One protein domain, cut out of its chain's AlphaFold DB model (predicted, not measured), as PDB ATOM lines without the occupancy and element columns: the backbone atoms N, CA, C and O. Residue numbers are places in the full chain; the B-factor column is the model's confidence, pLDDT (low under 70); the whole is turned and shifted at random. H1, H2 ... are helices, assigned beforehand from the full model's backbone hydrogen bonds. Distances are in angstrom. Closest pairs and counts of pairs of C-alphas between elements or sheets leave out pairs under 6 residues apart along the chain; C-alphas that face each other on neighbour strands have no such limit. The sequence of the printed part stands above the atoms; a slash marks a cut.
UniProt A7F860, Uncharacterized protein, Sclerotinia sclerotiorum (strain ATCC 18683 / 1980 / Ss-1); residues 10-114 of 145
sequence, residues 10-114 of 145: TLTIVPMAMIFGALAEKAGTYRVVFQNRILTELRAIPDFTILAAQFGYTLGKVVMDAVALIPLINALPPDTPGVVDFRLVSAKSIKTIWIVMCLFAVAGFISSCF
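What this domain is: This is residues 10 to 114 of the 145 residues of an uncharacterized protein of Sclerotinia sclerotiorum (strain ATCC 18683 / 1980 / Ss-1) (UniProt A7F860). The shape is a long fork: H1 and H2 run end to end, H6 runs back opposite, and H3, H4 and H5 make the head. Residues 10 to 29 and 101 to 114 stick out. The printed part has 105 residues, of which 88 are in six named helices, H1 to H6 in order along the chain, with no named strand; its class is all helix, and the whole is loose, with a radius of gyration of the C-alphas of 18.5 A and spans of 58 by 23 by 23 A.

How they stand to each other: H1, residues 10 to 25, meets H2, residues 28 to 43, only through their link. H4, residues 59 to 64, touches H2, C-alphas 63 and 35 being 5.5 A apart. H6, residues 81 to 112, touches H2 at a steep tilt of 39 degrees. H3, residues 46 to 54, touches H6. H5, residues 66 to 74, has 2 of 5 O i to N i+4 pairs and 5 of 6 O i to N i+3 pairs within hydrogen-bond range.

Where its parts are: H1 begins at C-alpha 10 (59.980, 28.458, 128.103). H6, 47.4 A long, ends at C-alpha 112 (44.096, 35.684, 136.169).

The domain as a whole: The printed part has no cut; 32 residues are under pLDDT 70.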
ATOM      1  N   THR A  10      60.926  29.413 128.708       54.44
ATOM      2  CA  THR A  10      59.980  28.458 128.103       54.44
ATOM      3  C   THR A  10      59.889  27.149 128.889       54.44
ATOM      4  O   THR A  10      58.905  26.418 128.770       54.44
ATOM      5  N   LEU A  11      60.870  26.894 129.763       58.69
ATOM      6  CA  LEU A  11      60.962  25.703 130.605       58.69
ATOM      7  C   LEU A  11      59.879  25.636 131.695       58.69
ATOM      8  O   LEU A  11      59.658  24.571 132.253       58.69
ATOM      9  N   THR A  12      59.178  26.733 131.990       61.03
ATOM     10  CA  THR A  12      58.039  26.782 132.929       61.03
ATOM     11  C   THR A  12      56.688  26.829 132.218       61.03
ATOM     12  O   THR A  12      55.745  26.161 132.644       61.03
ATOM     13  N   ILE A  13      56.590  27.556 131.102       67.44
ATOM     14  CA  ILE A  13      55.347  27.684 130.321       67.44
ATOM     15  C   ILE A  13      54.971  26.352 129.665       67.44
ATOM     16  O   ILE A  13      53.810  25.949 129.701       67.44
ATOM     17  N   VAL A  14      55.951  25.639 129.104       64.50
ATOM     18  CA  VAL A  14      55.729  24.360 128.415       64.50
ATOM     19  C   VAL A  14      55.216  23.266 129.363       64.50
ATOM     20  O   VAL A  14      54.193  22.663 129.039       64.50
ATOM     21  N   PRO A  15      55.817  23.007 130.543       67.62
ATOM     22  CA  PRO A  15      55.258  22.028 131.471       67.62
ATOM     23  C   PRO A  15      53.879  22.428 131.991       67.62
ATOM     24  O   PRO A  15      53.025  21.558 132.120       67.62
ATOM     25  N   MET A  16      53.606  23.717 132.220       66.00
ATOM     26  CA  MET A  16      52.266  24.148 132.633       66.00
ATOM     27  C   MET A  16      51.225  23.928 131.532       66.00
ATOM     28  O   MET A  16      50.154  23.388 131.808       66.00
ATOM     29  N   ALA A  17      51.546  24.248 130.277       67.06
ATOM     30  CA  ALA A  17      50.675  23.968 129.137       67.06
ATOM     31  C   ALA A  17      50.454  22.460 128.927       67.06
ATOM     32  O   ALA A  17      49.349  22.050 128.589       67.06
ATOM     33  N   MET A  18      51.466  21.628 129.187       70.31
ATOM     34  CA  MET A  18      51.355  20.165 129.131       70.31
ATOM     35  C   MET A  18      50.511  19.603 130.283       70.31
ATOM     36  O   MET A  18      49.740  18.677 130.067       70.31
ATOM     37  N   ILE A  19      50.586  20.180 131.489       68.31
ATOM     38  CA  ILE A  19      49.734  19.800 132.629       68.31
ATOM     39  C   ILE A  19      48.276  20.186 132.360       68.31
ATOM     40  O   ILE A  19      47.377  19.366 132.547       68.31
ATOM     41  N   PHE A  20      48.026  21.402 131.866       65.00
ATOM     42  CA  PHE A  20      46.689  21.815 131.432       65.00
ATOM     43  C   PHE A  20      46.189  20.976 130.254       65.00
ATOM     44  O   PHE A  20      45.027  20.584 130.246       65.00
ATOM     45  N   GLY A  21      47.066  20.645 129.306       64.00
ATOM     46  CA  GLY A  21      46.790  19.738 128.196       64.00
ATOM     47  C   GLY A  21      46.411  18.339 128.672       64.00
ATOM     48  O   GLY A  21      45.407  17.813 128.221       64.00
ATOM     49  N   ALA A  22      47.118  17.776 129.652       63.78
ATOM     50  CA  ALA A  22      46.802  16.475 130.245       63.78
ATOM     51  C   ALA A  22      45.486  16.494 131.052       63.78
ATOM     52  O   ALA A  22      44.724  15.525 131.048       63.78
ATOM     53  N   LEU A  23      45.168  17.613 131.716       59.84
ATOM     54  CA  LEU A  23      43.865  17.829 132.358       59.84
ATOM     55  C   LEU A  23      42.734  18.006 131.329       59.84
ATOM     56  O   LEU A  23      41.614  17.553 131.569       59.84
ATOM     57  N   ALA A  24      43.026  18.613 130.179       60.31
ATOM     58  CA  ALA A  24      42.105  18.766 129.057       60.31
ATOM     59  C   ALA A  24      41.972  17.483 128.221       60.31
ATOM     60  O   ALA A  24      40.912  17.237 127.670       60.31
ATOM     61  N   GLU A  25      42.980  16.615 128.164       55.88
ATOM     62  CA  GLU A  25      42.915  15.276 127.563       55.88
ATOM     63  C   GLU A  25      42.074  14.334 128.435       55.88
ATOM     64  O   GLU A  25      41.281  13.524 127.945       55.88
ATOM     65  N   LYS A  26      42.072  14.587 129.750       50.19
ATOM     66  CA  LYS A  26      41.004  14.156 130.653       50.19
ATOM     67  C   LYS A  26      39.620  14.703 130.279       50.19
ATOM     68  O   LYS A  26      38.677  14.374 130.986       50.19
ATOM     69  N   ALA A  27      39.413  15.403 129.161       51.22
ATOM     70  CA  ALA A  27      38.114  15.490 128.496       51.22
ATOM     71  C   ALA A  27      37.525  14.095 128.211       51.22
ATOM     72  O   ALA A  27      36.314  13.955 128.246       51.22
ATOM     73  N   GLY A  28      38.293  12.999 128.151       51.53
ATOM     74  CA  GLY A  28      37.701  11.649 128.296       51.53
ATOM     75  C   GLY A  28      36.754  11.501 129.517       51.53
ATOM     76  O   GLY A  28      35.815  10.705 129.499       51.53
ATOM     77  N   THR A  29      36.922  12.349 130.539       55.62
ATOM     78  CA  THR A  29      36.072  12.496 131.729       55.62
ATOM     79  C   THR A  29      34.712  13.151 131.449       55.62
ATOM     80  O   THR A  29      33.748  12.803 132.124       55.62
ATOM     81  N   TYR A  30      34.547  14.040 130.453       60.19
ATOM     82  CA  TYR A  30      33.213  14.605 130.153       60.19
ATOM     83  C   TYR A  30      32.231  13.494 129.779       60.19
ATOM     84  O   TYR A  30      31.058  13.556 130.145       60.19
ATOM     85  N   ARG A  31      32.723  12.449 129.099       63.94
ATOM     86  CA  ARG A  31      31.917  11.300 128.693       63.94
ATOM     87  C   ARG A  31      31.458  10.514 129.910       63.94
ATOM     88  O   ARG A  31      30.270  10.256 130.018       63.94
ATOM     89  N   VAL A  32      32.345  10.210 130.858       68.94
ATOM     90  CA  VAL A  32      31.951   9.520 132.101       68.94
ATOM     91  C   VAL A  32      31.112  10.398 133.030       68.94
ATOM     92  O   VAL A  32      30.228   9.877 133.697       68.94
ATOM     93  N   VAL A  33      31.295  11.721 133.042       71.69
ATOM     94  CA  VAL A  33      30.424  12.643 133.796       71.69
ATOM     95  C   VAL A  33      29.023  12.672 133.190       71.69
ATOM     96  O   VAL A  33      28.046  12.524 133.919       71.69
ATOM     97  N   PHE A  34      28.913  12.796 131.866       74.25
ATOM     98  CA  PHE A  34      27.636  12.720 131.161       74.25
ATOM     99  C   PHE A  34      26.977  11.352 131.348       74.25
ATOM    100  O   PHE A  34      25.795  11.285 131.667       74.25
ATOM    101  N   GLN A  35      27.745  10.268 131.229       75.88
ATOM    102  CA  GLN A  35      27.248   8.905 131.391       75.88
ATOM    103  C   GLN A  35      26.764   8.631 132.808       75.88
ATOM    104  O   GLN A  35      25.657   8.132 132.986       75.88
ATOM    105  N   ASN A  36      27.541   9.011 133.823       77.56
ATOM    106  CA  ASN A  36      27.138   8.868 135.219       77.56
ATOM    107  C   ASN A  36      25.921   9.741 135.533       77.56
ATOM    108  O   ASN A  36      25.026   9.317 136.271       77.56
ATOM    109  N   ARG A  37      25.852  10.948 134.957       81.44
ATOM    110  CA  ARG A  37      24.739  11.863 135.198       81.44
ATOM    111  C   ARG A  37      23.455  11.399 134.527       81.44
ATOM    112  O   ARG A  37      22.448  11.285 135.217       81.44
ATOM    113  N   ILE A  38      23.482  11.098 133.229       77.69
ATOM    114  CA  ILE A  38      22.292  10.662 132.493       77.69
ATOM    115  C   ILE A  38      21.755   9.354 133.073       77.69
ATOM    116  O   ILE A  38      20.558   9.232 133.273       77.69
ATOM    117  N   LEU A  39      22.627   8.429 133.479       78.44
ATOM    118  CA  LEU A  39      22.248   7.182 134.140       78.44
ATOM    119  C   LEU A  39      21.566   7.410 135.501       78.44
ATOM    120  O   LEU A  39      20.631   6.688 135.844       78.44
ATOM    121  N   THR A  40      21.991   8.421 136.262       79.38
ATOM    122  CA  THR A  40      21.347   8.796 137.534       79.38
ATOM    123  C   THR A  40      19.963   9.405 137.304       79.38
ATOM    124  O   THR A  40      19.006   9.017 137.969       79.38
ATOM    125  N   GLU A  41      19.837  10.313 136.335       77.94
ATOM    126  CA  GLU A  41      18.555  10.941 135.978       77.94
ATOM    127  C   GLU A  41      17.579   9.916 135.362       77.94
ATOM    128  O   GLU A  41      16.392   9.939 135.663       77.94
ATOM    129  N   LEU A  42      18.081   8.958 134.573       75.12
ATOM    130  CA  LEU A  42      17.308   7.850 133.998       75.12
ATOM    131  C   LEU A  42      16.775   6.894 135.070       75.12
ATOM    132  O   LEU A  42      15.644   6.432 134.974       75.12
ATOM    133  N   ARG A  43      17.561   6.607 136.116       75.62
ATOM    134  CA  ARG A  43      17.104   5.789 137.252       75.62
ATOM    135  C   ARG A  43      16.042   6.475 138.101       75.62
ATOM    136  O   ARG A  43      15.262   5.783 138.745       75.62
ATOM    137  N   ALA A  44      16.016   7.804 138.116       78.50
ATOM    138  CA  ALA A  44      14.991   8.555 138.830       78.50
ATOM    139  C   ALA A  44      13.607   8.447 138.161       78.50
ATOM    140  O   ALA A  44      12.609   8.766 138.801       78.50
ATOM    141  N   ILE A  45      13.542   7.979 136.906       73.44
ATOM    142  CA  ILE A  45      12.305   7.826 136.135       73.44
ATOM    143  C   ILE A  45      12.078   6.331 135.833       73.44
ATOM    144  O   ILE A  45      12.541   5.825 134.806       73.44
ATOM    145  N   PRO A  46      11.376   5.586 136.709       67.62
ATOM    146  CA  PRO A  46      11.143   4.151 136.525       67.62
ATOM    147  C   PRO A  46      10.356   3.822 135.242       67.62
ATOM    148  O   PRO A  46      10.646   2.809 134.604       67.62
ATOM    149  N   ASP A  47       9.459   4.709 134.799       69.75
ATOM    150  CA  ASP A  47       8.694   4.556 133.548       69.75
ATOM    151  C   ASP A  47       9.580   4.527 132.295       69.75
ATOM    152  O   ASP A  47       9.313   3.787 131.345       69.75
ATOM    153  N   PHE A  48      10.703   5.251 132.308       69.12
ATOM    154  CA  PHE A  48      11.631   5.255 131.181       69.12
ATOM    155  C   PHE A  48      12.308   3.891 130.993       69.12
ATOM    156  O   PHE A  48      12.621   3.497 129.873       69.12
ATOM    157  N   THR A  49      12.517   3.136 132.077       65.38
ATOM    158  CA  THR A  49      13.130   1.798 132.001       65.38
ATOM    159  C   THR A  49      12.215   0.817 131.273       65.38
ATOM    160  O   THR A  49      12.685   0.016 130.465       65.38
ATOM    161  N   ILE A  50      10.909   0.920 131.523       68.50
ATOM    162  CA  ILE A  50       9.886   0.100 130.873       68.50
ATOM    163  C   ILE A  50       9.776   0.491 129.397       68.50
ATOM    164  O   ILE A  50       9.808  -0.373 128.522       68.50
ATOM    165  N   LEU A  51       9.746   1.790 129.110       67.88
ATOM    166  CA  LEU A  51       9.693   2.311 127.750       67.88
ATOM    167  C   LEU A  51      10.935   1.930 126.923       67.88
ATOM    168  O   LEU A  51      10.813   1.460 125.796       67.88
ATOM    169  N   ALA A  52      12.140   2.094 127.471       67.88
ATOM    170  CA  ALA A  52      13.377   1.733 126.779       67.88
ATOM    171  C   ALA A  52      13.412   0.235 126.439       67.88
ATOM    172  O   ALA A  52      13.803  -0.139 125.330       67.88
ATOM    173  N   ALA A  53      12.923  -0.610 127.356       71.12
ATOM    174  CA  ALA A  53      12.781  -2.042 127.126       71.12
ATOM    175  C   ALA A  53      11.765  -2.365 126.015       71.12
ATOM    176  O   ALA A  53      12.016  -3.279 125.231       71.12
ATOM    177  N   GLN A  54      10.675  -1.596 125.879       67.06
ATOM    178  CA  GLN A  54       9.716  -1.753 124.774       67.06
ATOM    179  C   GLN A  54      10.337  -1.484 123.397       67.06
ATOM    180  O   GLN A  54       9.952  -2.118 122.419       67.06
ATOM    181  N   PHE A  55      11.331  -0.597 123.319       65.69
ATOM    182  CA  PHE A  55      12.080  -0.330 122.087       65.69
ATOM    183  C   PHE A  55      13.292  -1.260 121.888       65.69
ATOM    184  O   PHE A  55      14.059  -1.068 120.948       65.69
ATOM    185  N   GLY A  56      13.485  -2.263 122.753       66.12
ATOM    186  CA  GLY A  56      14.604  -3.210 122.668       66.12
ATOM    187  C   GLY A  56      15.950  -2.649 123.143       66.12
ATOM    188  O   GLY A  56      16.992  -3.256 122.892       66.12
ATOM    189  N   TYR A  57      15.956  -1.509 123.841       71.25
ATOM    190  CA  TYR A  57      17.166  -0.877 124.362       71.25
ATOM    191  C   TYR A  57      17.298  -1.061 125.877       71.25
ATOM    192  O   TYR A  57      16.369  -0.855 126.652       71.25
ATOM    193  N   THR A  58      18.503  -1.398 126.334       74.75
ATOM    194  CA  THR A  58      18.844  -1.404 127.765       74.75
ATOM    195  C   THR A  58      19.382  -0.036 128.183       74.75
ATOM    196  O   THR A  58      20.145   0.574 127.432       74.75
ATOM    197  N   LEU A  59      19.091   0.414 129.412       72.88
ATOM    198  CA  LEU A  59      19.612   1.674 129.975       72.88
ATOM    199  C   LEU A  59      21.123   1.856 129.748       72.88
ATOM    200  O   LEU A  59      21.565   2.930 129.357       72.88
ATOM    201  N   GLY A  60      21.921   0.797 129.926       72.25
ATOM    202  CA  GLY A  60      23.369   0.851 129.701       72.25
ATOM    203  C   GLY A  60      23.758   1.171 128.252       72.25
ATOM    204  O   GLY A  60      24.672   1.956 128.021       72.25
ATOM    205  N   LYS A  61      23.037   0.625 127.265       73.50
ATOM    206  CA  LYS A  61      23.249   0.918 125.835       73.50
ATOM    207  C   LYS A  61      22.873   2.360 125.499       73.50
ATOM    208  O   LYS A  61      23.635   3.017 124.798       73.50
ATOM    209  N   VAL A  62      21.767   2.862 126.053       73.62
ATOM    210  CA  VAL A  62      21.329   4.259 125.875       73.62
ATOM    211  C   VAL A  62      22.351   5.238 126.452       73.62
ATOM    212  O   VAL A  62      22.663   6.242 125.831       73.62
ATOM    213  N   VAL A  63      22.934   4.929 127.608       73.19
ATOM    214  CA  VAL A  63      23.978   5.758 128.233       73.19
ATOM    215  C   VAL A  63      25.269   5.758 127.397       73.19
ATOM    216  O   VAL A  63      25.958   6.775 127.296       73.19
ATOM    217  N   MET A  64      25.609   4.624 126.778       71.81
ATOM    218  CA  MET A  64      26.793   4.511 125.925       71.81
ATOM    219  C   MET A  64      26.637   5.217 124.578       71.81
ATOM    220  O   MET A  64      27.642   5.714 124.071       71.81
ATOM    221  N   ASP A  65      25.427   5.262 124.022       73.75
ATOM    222  CA  ASP A  65      25.154   5.815 122.695       73.75
ATOM    223  C   ASP A  65      23.861   6.648 122.660       73.75
ATOM    224  O   ASP A  65      22.935   6.416 121.885       73.75
ATOM    225  N   ALA A  66      23.789   7.639 123.552       70.50
ATOM    226  CA  ALA A  66      22.618   8.506 123.670       70.50
ATOM    227  C   ALA A  66      22.378   9.332 122.396       70.50
ATOM    228  O   ALA A  66      21.241   9.683 122.093       70.50
ATOM    229  N   VAL A  67      23.443   9.636 121.646       74.12
ATOM    230  CA  VAL A  67      23.391  10.500 120.459       74.12
ATOM    231  C   VAL A  67      22.790   9.766 119.261       74.12
ATOM    232  O   VAL A  67      21.979  10.359 118.553       74.12
ATOM    233  N   ALA A  68      23.099   8.477 119.066       74.56
ATOM    234  CA  ALA A  68      22.476   7.674 118.008       74.56
ATOM    235  C   ALA A  68      20.974   7.438 118.235       74.56
ATOM    236  O   ALA A  68      20.245   7.136 117.291       74.56
ATOM    237  N   LEU A  69      20.494   7.607 119.472       73.44
ATOM    238  CA  LEU A  69      19.084   7.450 119.818       73.44
ATOM    239  C   LEU A  69      18.239   8.693 119.479       73.44
ATOM    240  O   LEU A  69      17.037   8.574 119.254       73.44
ATOM    241  N   ILE A  70      18.850   9.880 119.388       78.50
ATOM    242  CA  ILE A  70      18.137  11.144 119.130       78.50
ATOM    243  C   ILE A  70      17.390  11.132 117.779       78.50
ATOM    244  O   ILE A  70      16.211  11.490 117.769       78.50
ATOM    245  N   PRO A  71      17.991  10.709 116.644       80.44
ATOM    246  CA  PRO A  71      17.282  10.631 115.365       80.44
ATOM    247  C   PRO A  71      16.123   9.633 115.391       80.44
ATOM    248  O   PRO A  71      15.072   9.915 114.821       80.44
ATOM    249  N   LEU A  72      16.292   8.500 116.086       75.31
ATOM    250  CA  LEU A  72      15.248   7.485 116.230       75.31
ATOM    251  C   LEU A  72      14.053   8.044 117.005       75.31
ATOM    252  O   LEU A  72      12.916   7.914 116.572       75.31
ATOM    253  N   ILE A  73      14.320   8.733 118.113       75.75
ATOM    254  CA  ILE A  73      13.295   9.374 118.943       75.75
ATOM    255  C   ILE A  73      12.593  10.514 118.203       75.75
ATOM    256  O   ILE A  73      11.395  10.711 118.376       75.75
ATOM    257  N   ASN A  74      13.307  11.248 117.350       81.00
ATOM    258  CA  ASN A  74      12.712  12.307 116.537       81.00
ATOM    259  C   ASN A  74      11.874  11.784 115.360       81.00
ATOM    260  O   ASN A  74      11.082  12.548 114.818       81.00
ATOM    261  N   ALA A  75      12.022  10.512 114.979       81.50
ATOM    262  CA  ALA A  75      11.151   9.863 114.003       81.50
ATOM    263  C   ALA A  75       9.802   9.421 114.608       81.50
ATOM    264  O   ALA A  75       8.884   9.081 113.861       81.50
ATOM    265  N   LEU A  76       9.671   9.422 115.941       75.44
ATOM    266  CA  LEU A  76       8.431   9.086 116.640       75.44
ATOM    267  C   LEU A  76       7.527  10.319 116.852       75.44
ATOM    268  O   LEU A  76       8.017  11.450 116.914       75.44
ATOM    269  N   PRO A  77       6.203  10.118 117.019       77.31
ATOM    270  CA  PRO A  77       5.270  11.198 117.324       77.31
ATOM    271  C   PRO A  77       5.635  11.921 118.636       77.31
ATOM    272  O   PRO A  77       5.885  11.257 119.651       77.31
ATOM    273  N   PRO A  78       5.626  13.267 118.653       70.38
ATOM    274  CA  PRO A  78       6.124  14.061 119.777       70.38
ATOM    275  C   PRO A  78       5.261  13.981 121.046       70.38
ATOM    276  O   PRO A  78       5.778  14.274 122.120       70.38
ATOM    277  N   ASP A  79       3.998  13.559 120.940       75.62
ATOM    278  CA  ASP A  79       3.052  13.485 122.068       75.62
ATOM    279  C   ASP A  79       3.128  12.173 122.857       75.62
ATOM    280  O   ASP A  79       2.381  11.959 123.812       75.62
ATOM    281  N   THR A  80       4.027  11.266 122.475       77.25
ATOM    282  CA  THR A  80       4.249  10.059 123.268       77.25
ATOM    283  C   THR A  80       4.960  10.443 124.577       77.25
ATOM    284  O   THR A  80       6.045  11.032 124.530       77.25
ATOM    285  N   PRO A  81       4.399  10.113 125.758       73.94
ATOM    286  CA  PRO A  81       4.939  10.557 127.052       73.94
ATOM    287  C   PRO A  81       6.408  10.151 127.244       73.94
ATOM    288  O   PRO A  81       7.216  10.904 127.780       73.94
ATOM    289  N   GLY A  82       6.795   9.014 126.668       71.94
ATOM    290  CA  GLY A  82       8.166   8.530 126.685       71.94
ATOM    291  C   GLY A  82       9.203   9.377 125.931       71.94
ATOM    292  O   GLY A  82      10.362   9.454 126.343       71.94
ATOM    293  N   VAL A  83       8.810  10.045 124.840       74.00
ATOM    294  CA  VAL A  83       9.699  10.931 124.064       74.00
ATOM    295  C   VAL A  83       9.925  12.249 124.805       74.00
ATOM    296  O   VAL A  83      11.037  12.787 124.796       74.00
ATOM    297  N   VAL A  84       8.890  12.752 125.481       79.38
ATOM    298  CA  VAL A  84       8.962  13.972 126.295       79.38
ATOM    299  C   VAL A  84       9.923  13.777 127.470       79.38
ATOM    300  O   VAL A  84      10.820  14.603 127.668       79.38
ATOM    301  N   ASP A  85       9.819  12.651 128.174       79.06
ATOM    302  CA  ASP A  85      10.706  12.322 129.294       79.06
ATOM    303  C   ASP A  85      12.167  12.167 128.856       79.06
ATOM    304  O   ASP A  85      13.074  12.702 129.502       79.06
ATOM    305  N   PHE A  86      12.416  11.526 127.709       78.25
ATOM    306  CA  PHE A  86      13.769  11.424 127.162       78.25
ATOM    307  C   PHE A  86      14.387  12.797 126.867       78.25
ATOM    308  O   PHE A  86      15.554  13.053 127.194       78.25
ATOM    309  N   ARG A  87      13.615  13.699 126.247       79.50
ATOM    310  CA  ARG A  87      14.058  15.066 125.930       79.50
ATOM    311  C   ARG A  87      14.371  15.850 127.202       79.50
ATOM    312  O   ARG A  87      15.387  16.543 127.255       79.50
ATOM    313  N   LEU A  88      13.550  15.695 128.237       84.06
ATOM    314  CA  LEU A  88      13.737  16.347 129.529       84.06
ATOM    315  C   LEU A  88      15.011  15.865 130.241       84.06
ATOM    316  O   LEU A  88      15.805  16.686 130.713       84.06
ATOM    317  N   VAL A  89      15.250  14.553 130.269       79.69
ATOM    318  CA  VAL A  89      16.468  13.956 130.842       79.69
ATOM    319  C   VAL A  89      17.717  14.397 130.074       79.69
ATOM    320  O   VAL A  89      18.721  14.792 130.678       79.69
ATOM    321  N   SER A  90      17.641  14.416 128.743       75.75
ATOM    322  CA  SER A  90      18.733  14.881 127.883       75.75
ATOM    323  C   SER A  90      19.063  16.354 128.146       75.75
ATOM    324  O   SER A  90      20.222  16.694 128.390       75.75
ATOM    325  N   ALA A  91      18.054  17.226 128.217       83.56
ATOM    326  CA  ALA A  91      18.243  18.645 128.512       83.56
ATOM    327  C   ALA A  91      18.871  18.885 129.899       83.56
ATOM    328  O   ALA A  91      19.790  19.700 130.033       83.56
ATOM    329  N   LYS A  92      18.434  18.146 130.930       82.75
ATOM    330  CA  LYS A  92      19.019  18.224 132.280       82.75
ATOM    331  C   LYS A  92      20.504  17.865 132.290       82.75
ATOM    332  O   LYS A  92      21.298  18.571 132.908       82.75
ATOM    333  N   SER A  93      20.889  16.804 131.585       78.75
ATOM    334  CA  SER A  93      22.289  16.362 131.530       78.75
ATOM    335  C   SER A  93      23.208  17.378 130.835       78.75
ATOM    336  O   SER A  93      24.300  17.664 131.329       78.75
ATOM    337  N   ILE A  94      22.740  18.010 129.752       83.06
ATOM    338  CA  ILE A  94      23.475  19.074 129.051       83.06
ATOM    339  C   ILE A  94      23.644  20.305 129.952       83.06
ATOM    340  O   ILE A  94      24.726  20.894 130.000       83.06
ATOM    341  N   LYS A  95      22.619  20.662 130.737       83.62
ATOM    342  CA  LYS A  95      22.705  21.765 131.705       83.62
ATOM    343  C   LYS A  95      23.802  21.537 132.749       83.62
ATOM    344  O   LYS A  95      24.507  22.478 133.104       83.62
ATOM    345  N   THR A  96      23.986  20.301 133.215       80.69
ATOM    346  CA  THR A  96      25.101  19.961 134.113       80.69
ATOM    347  C   THR A  96      26.460  20.217 133.460       80.69
ATOM    348  O   THR A  96      27.330  20.788 134.112       80.69
ATOM    349  N   ILE A  97      26.642  19.860 132.184       81.00
ATOM    350  CA  ILE A  97      27.900  20.119 131.461       81.00
ATOM    351  C   ILE A  97      28.181  21.621 131.390       81.00
ATOM    352  O   ILE A  97      29.295  22.051 131.686       81.00
ATOM    353  N   TRP A  98      27.167  22.419 131.050       85.50
ATOM    354  CA  TRP A  98      27.301  23.873 130.976       85.50
ATOM    355  C   TRP A  98      27.766  24.475 132.308       85.50
ATOM    356  O   TRP A  98      28.703  25.267 132.333       85.50
ATOM    357  N   ILE A  99      27.192  24.026 133.431       84.81
ATOM    358  CA  ILE A  99      27.597  24.471 134.774       84.81
ATOM    359  C   ILE A  99      29.062  24.117 135.059       84.81
ATOM    360  O   ILE A  99      29.806  24.959 135.559       84.81
ATOM    361  N   VAL A 100      29.491  22.896 134.729       81.19
ATOM    362  CA  VAL A 100      30.883  22.461 134.937       81.19
ATOM    363  C   VAL A 100      31.850  23.297 134.093       81.19
ATOM    364  O   VAL A 100      32.884  23.730 134.601       81.19
ATOM    365  N   MET A 101      31.499  23.581 132.834       79.06
ATOM    366  CA  MET A 101      32.300  24.433 131.950       79.06
ATOM    367  C   MET A 101      32.423  25.859 132.503       79.06
ATOM    368  O   MET A 101      33.527  26.400 132.578       79.06
ATOM    369  N   CYS A 102      31.312  26.454 132.941       85.62
ATOM    370  CA  CYS A 102      31.308  27.781 133.554       85.62
ATOM    371  C   CYS A 102      32.141  27.825 134.839       85.62
ATOM    372  O   CYS A 102      32.869  28.788 135.056       85.62
ATOM    373  N   LEU A 103      32.088  26.780 135.666       85.81
ATOM    374  CA  LEU A 103      32.865  26.703 136.902       85.81
ATOM    375  C   LEU A 103      34.375  26.693 136.628       85.81
ATOM    376  O   LEU A 103      35.126  27.402 137.296       85.81
ATOM    377  N   PHE A 104      34.818  25.951 135.611       81.75
ATOM    378  CA  PHE A 104      36.223  25.947 135.202       81.75
ATOM    379  C   PHE A 104      36.662  27.302 134.623       81.75
ATOM    380  O   PHE A 104      37.738  27.797 134.956       81.75
ATOM    381  N   ALA A 105      35.810  27.942 133.815       82.81
ATOM    382  CA  ALA A 105      36.078  29.274 133.272       82.81
ATOM    383  C   ALA A 105      36.207  30.335 134.377       82.81
ATOM    384  O   ALA A 105      37.126  31.151 134.343       82.81
ATOM    385  N   VAL A 106      35.336  30.290 135.389       88.69
ATOM    386  CA  VAL A 106      35.417  31.171 136.564       88.69
ATOM    387  C   VAL A 106      36.711  30.930 137.337       88.69
ATOM    388  O   VAL A 106      37.381  31.891 137.704       88.69
ATOM    389  N   ALA A 107      37.112  29.673 137.542       83.44
ATOM    390  CA  ALA A 107      38.376  29.361 138.205       83.44
ATOM    391  C   ALA A 107      39.586  29.932 137.441       83.44
ATOM    392  O   ALA A 107      40.468  30.537 138.051       83.44
ATOM    393  N   GLY A 108      39.605  29.812 136.108       80.94
ATOM    394  CA  GLY A 108      40.635  30.419 135.260       80.94
ATOM    395  C   GLY A 108      40.631  31.950 135.319       80.94
ATOM    396  O   GLY A 108      41.687  32.568 135.439       80.94
ATOM    397  N   PHE A 109      39.447  32.563 135.316       84.31
ATOM    398  CA  PHE A 109      39.303  34.013 135.436       84.31
ATOM    399  C   PHE A 109      39.819  34.532 136.784       84.31
ATOM    400  O   PHE A 109      40.592  35.484 136.822       84.31
ATOM    401  N   ILE A 110      39.476  33.860 137.888       86.31
ATOM    402  CA  ILE A 110      39.988  34.195 139.226       86.31
ATOM    403  C   ILE A 110      41.507  34.012 139.283       86.31
ATOM    404  O   ILE A 110      42.203  34.865 139.833       86.31
ATOM    405  N   SER A 111      42.042  32.946 138.677       77.00
ATOM    406  CA  SER A 111      43.490  32.738 138.589       77.00
ATOM    407  C   SER A 111      44.195  33.891 137.867       77.00
ATOM    408  O   SER A 111      45.322  34.222 138.232       77.00
ATOM    409  N   SER A 112      43.540  34.536 136.894       77.38
ATOM    410  CA  SER A 112      44.096  35.684 136.169       77.38
ATOM    411  C   SER A 112      44.370  36.889 137.073       77.38
ATOM    412  O   SER A 112      45.269  37.668 136.770       77.38
ATOM    413  N   CYS A 113      43.660  37.031 138.197       81.19
ATOM    414  CA  CYS A 113      43.906  38.106 139.162       81.19
ATOM    415  C   CYS A 113      45.227  37.934 139.936       81.19
ATOM    416  O   CYS A 113      45.728  38.900 140.504       81.19
ATOM    417  N   PHE A 114      45.796  36.723 139.968       77.50
ATOM    418  CA  PHE A 114      47.037  36.411 140.691       77.50
ATOM    419  C   PHE A 114      48.266  36.310 139.773       77.50
ATOM    420  O   PHE A 114      49.384  36.116 140.256       77.50
TER     421      PHE A 114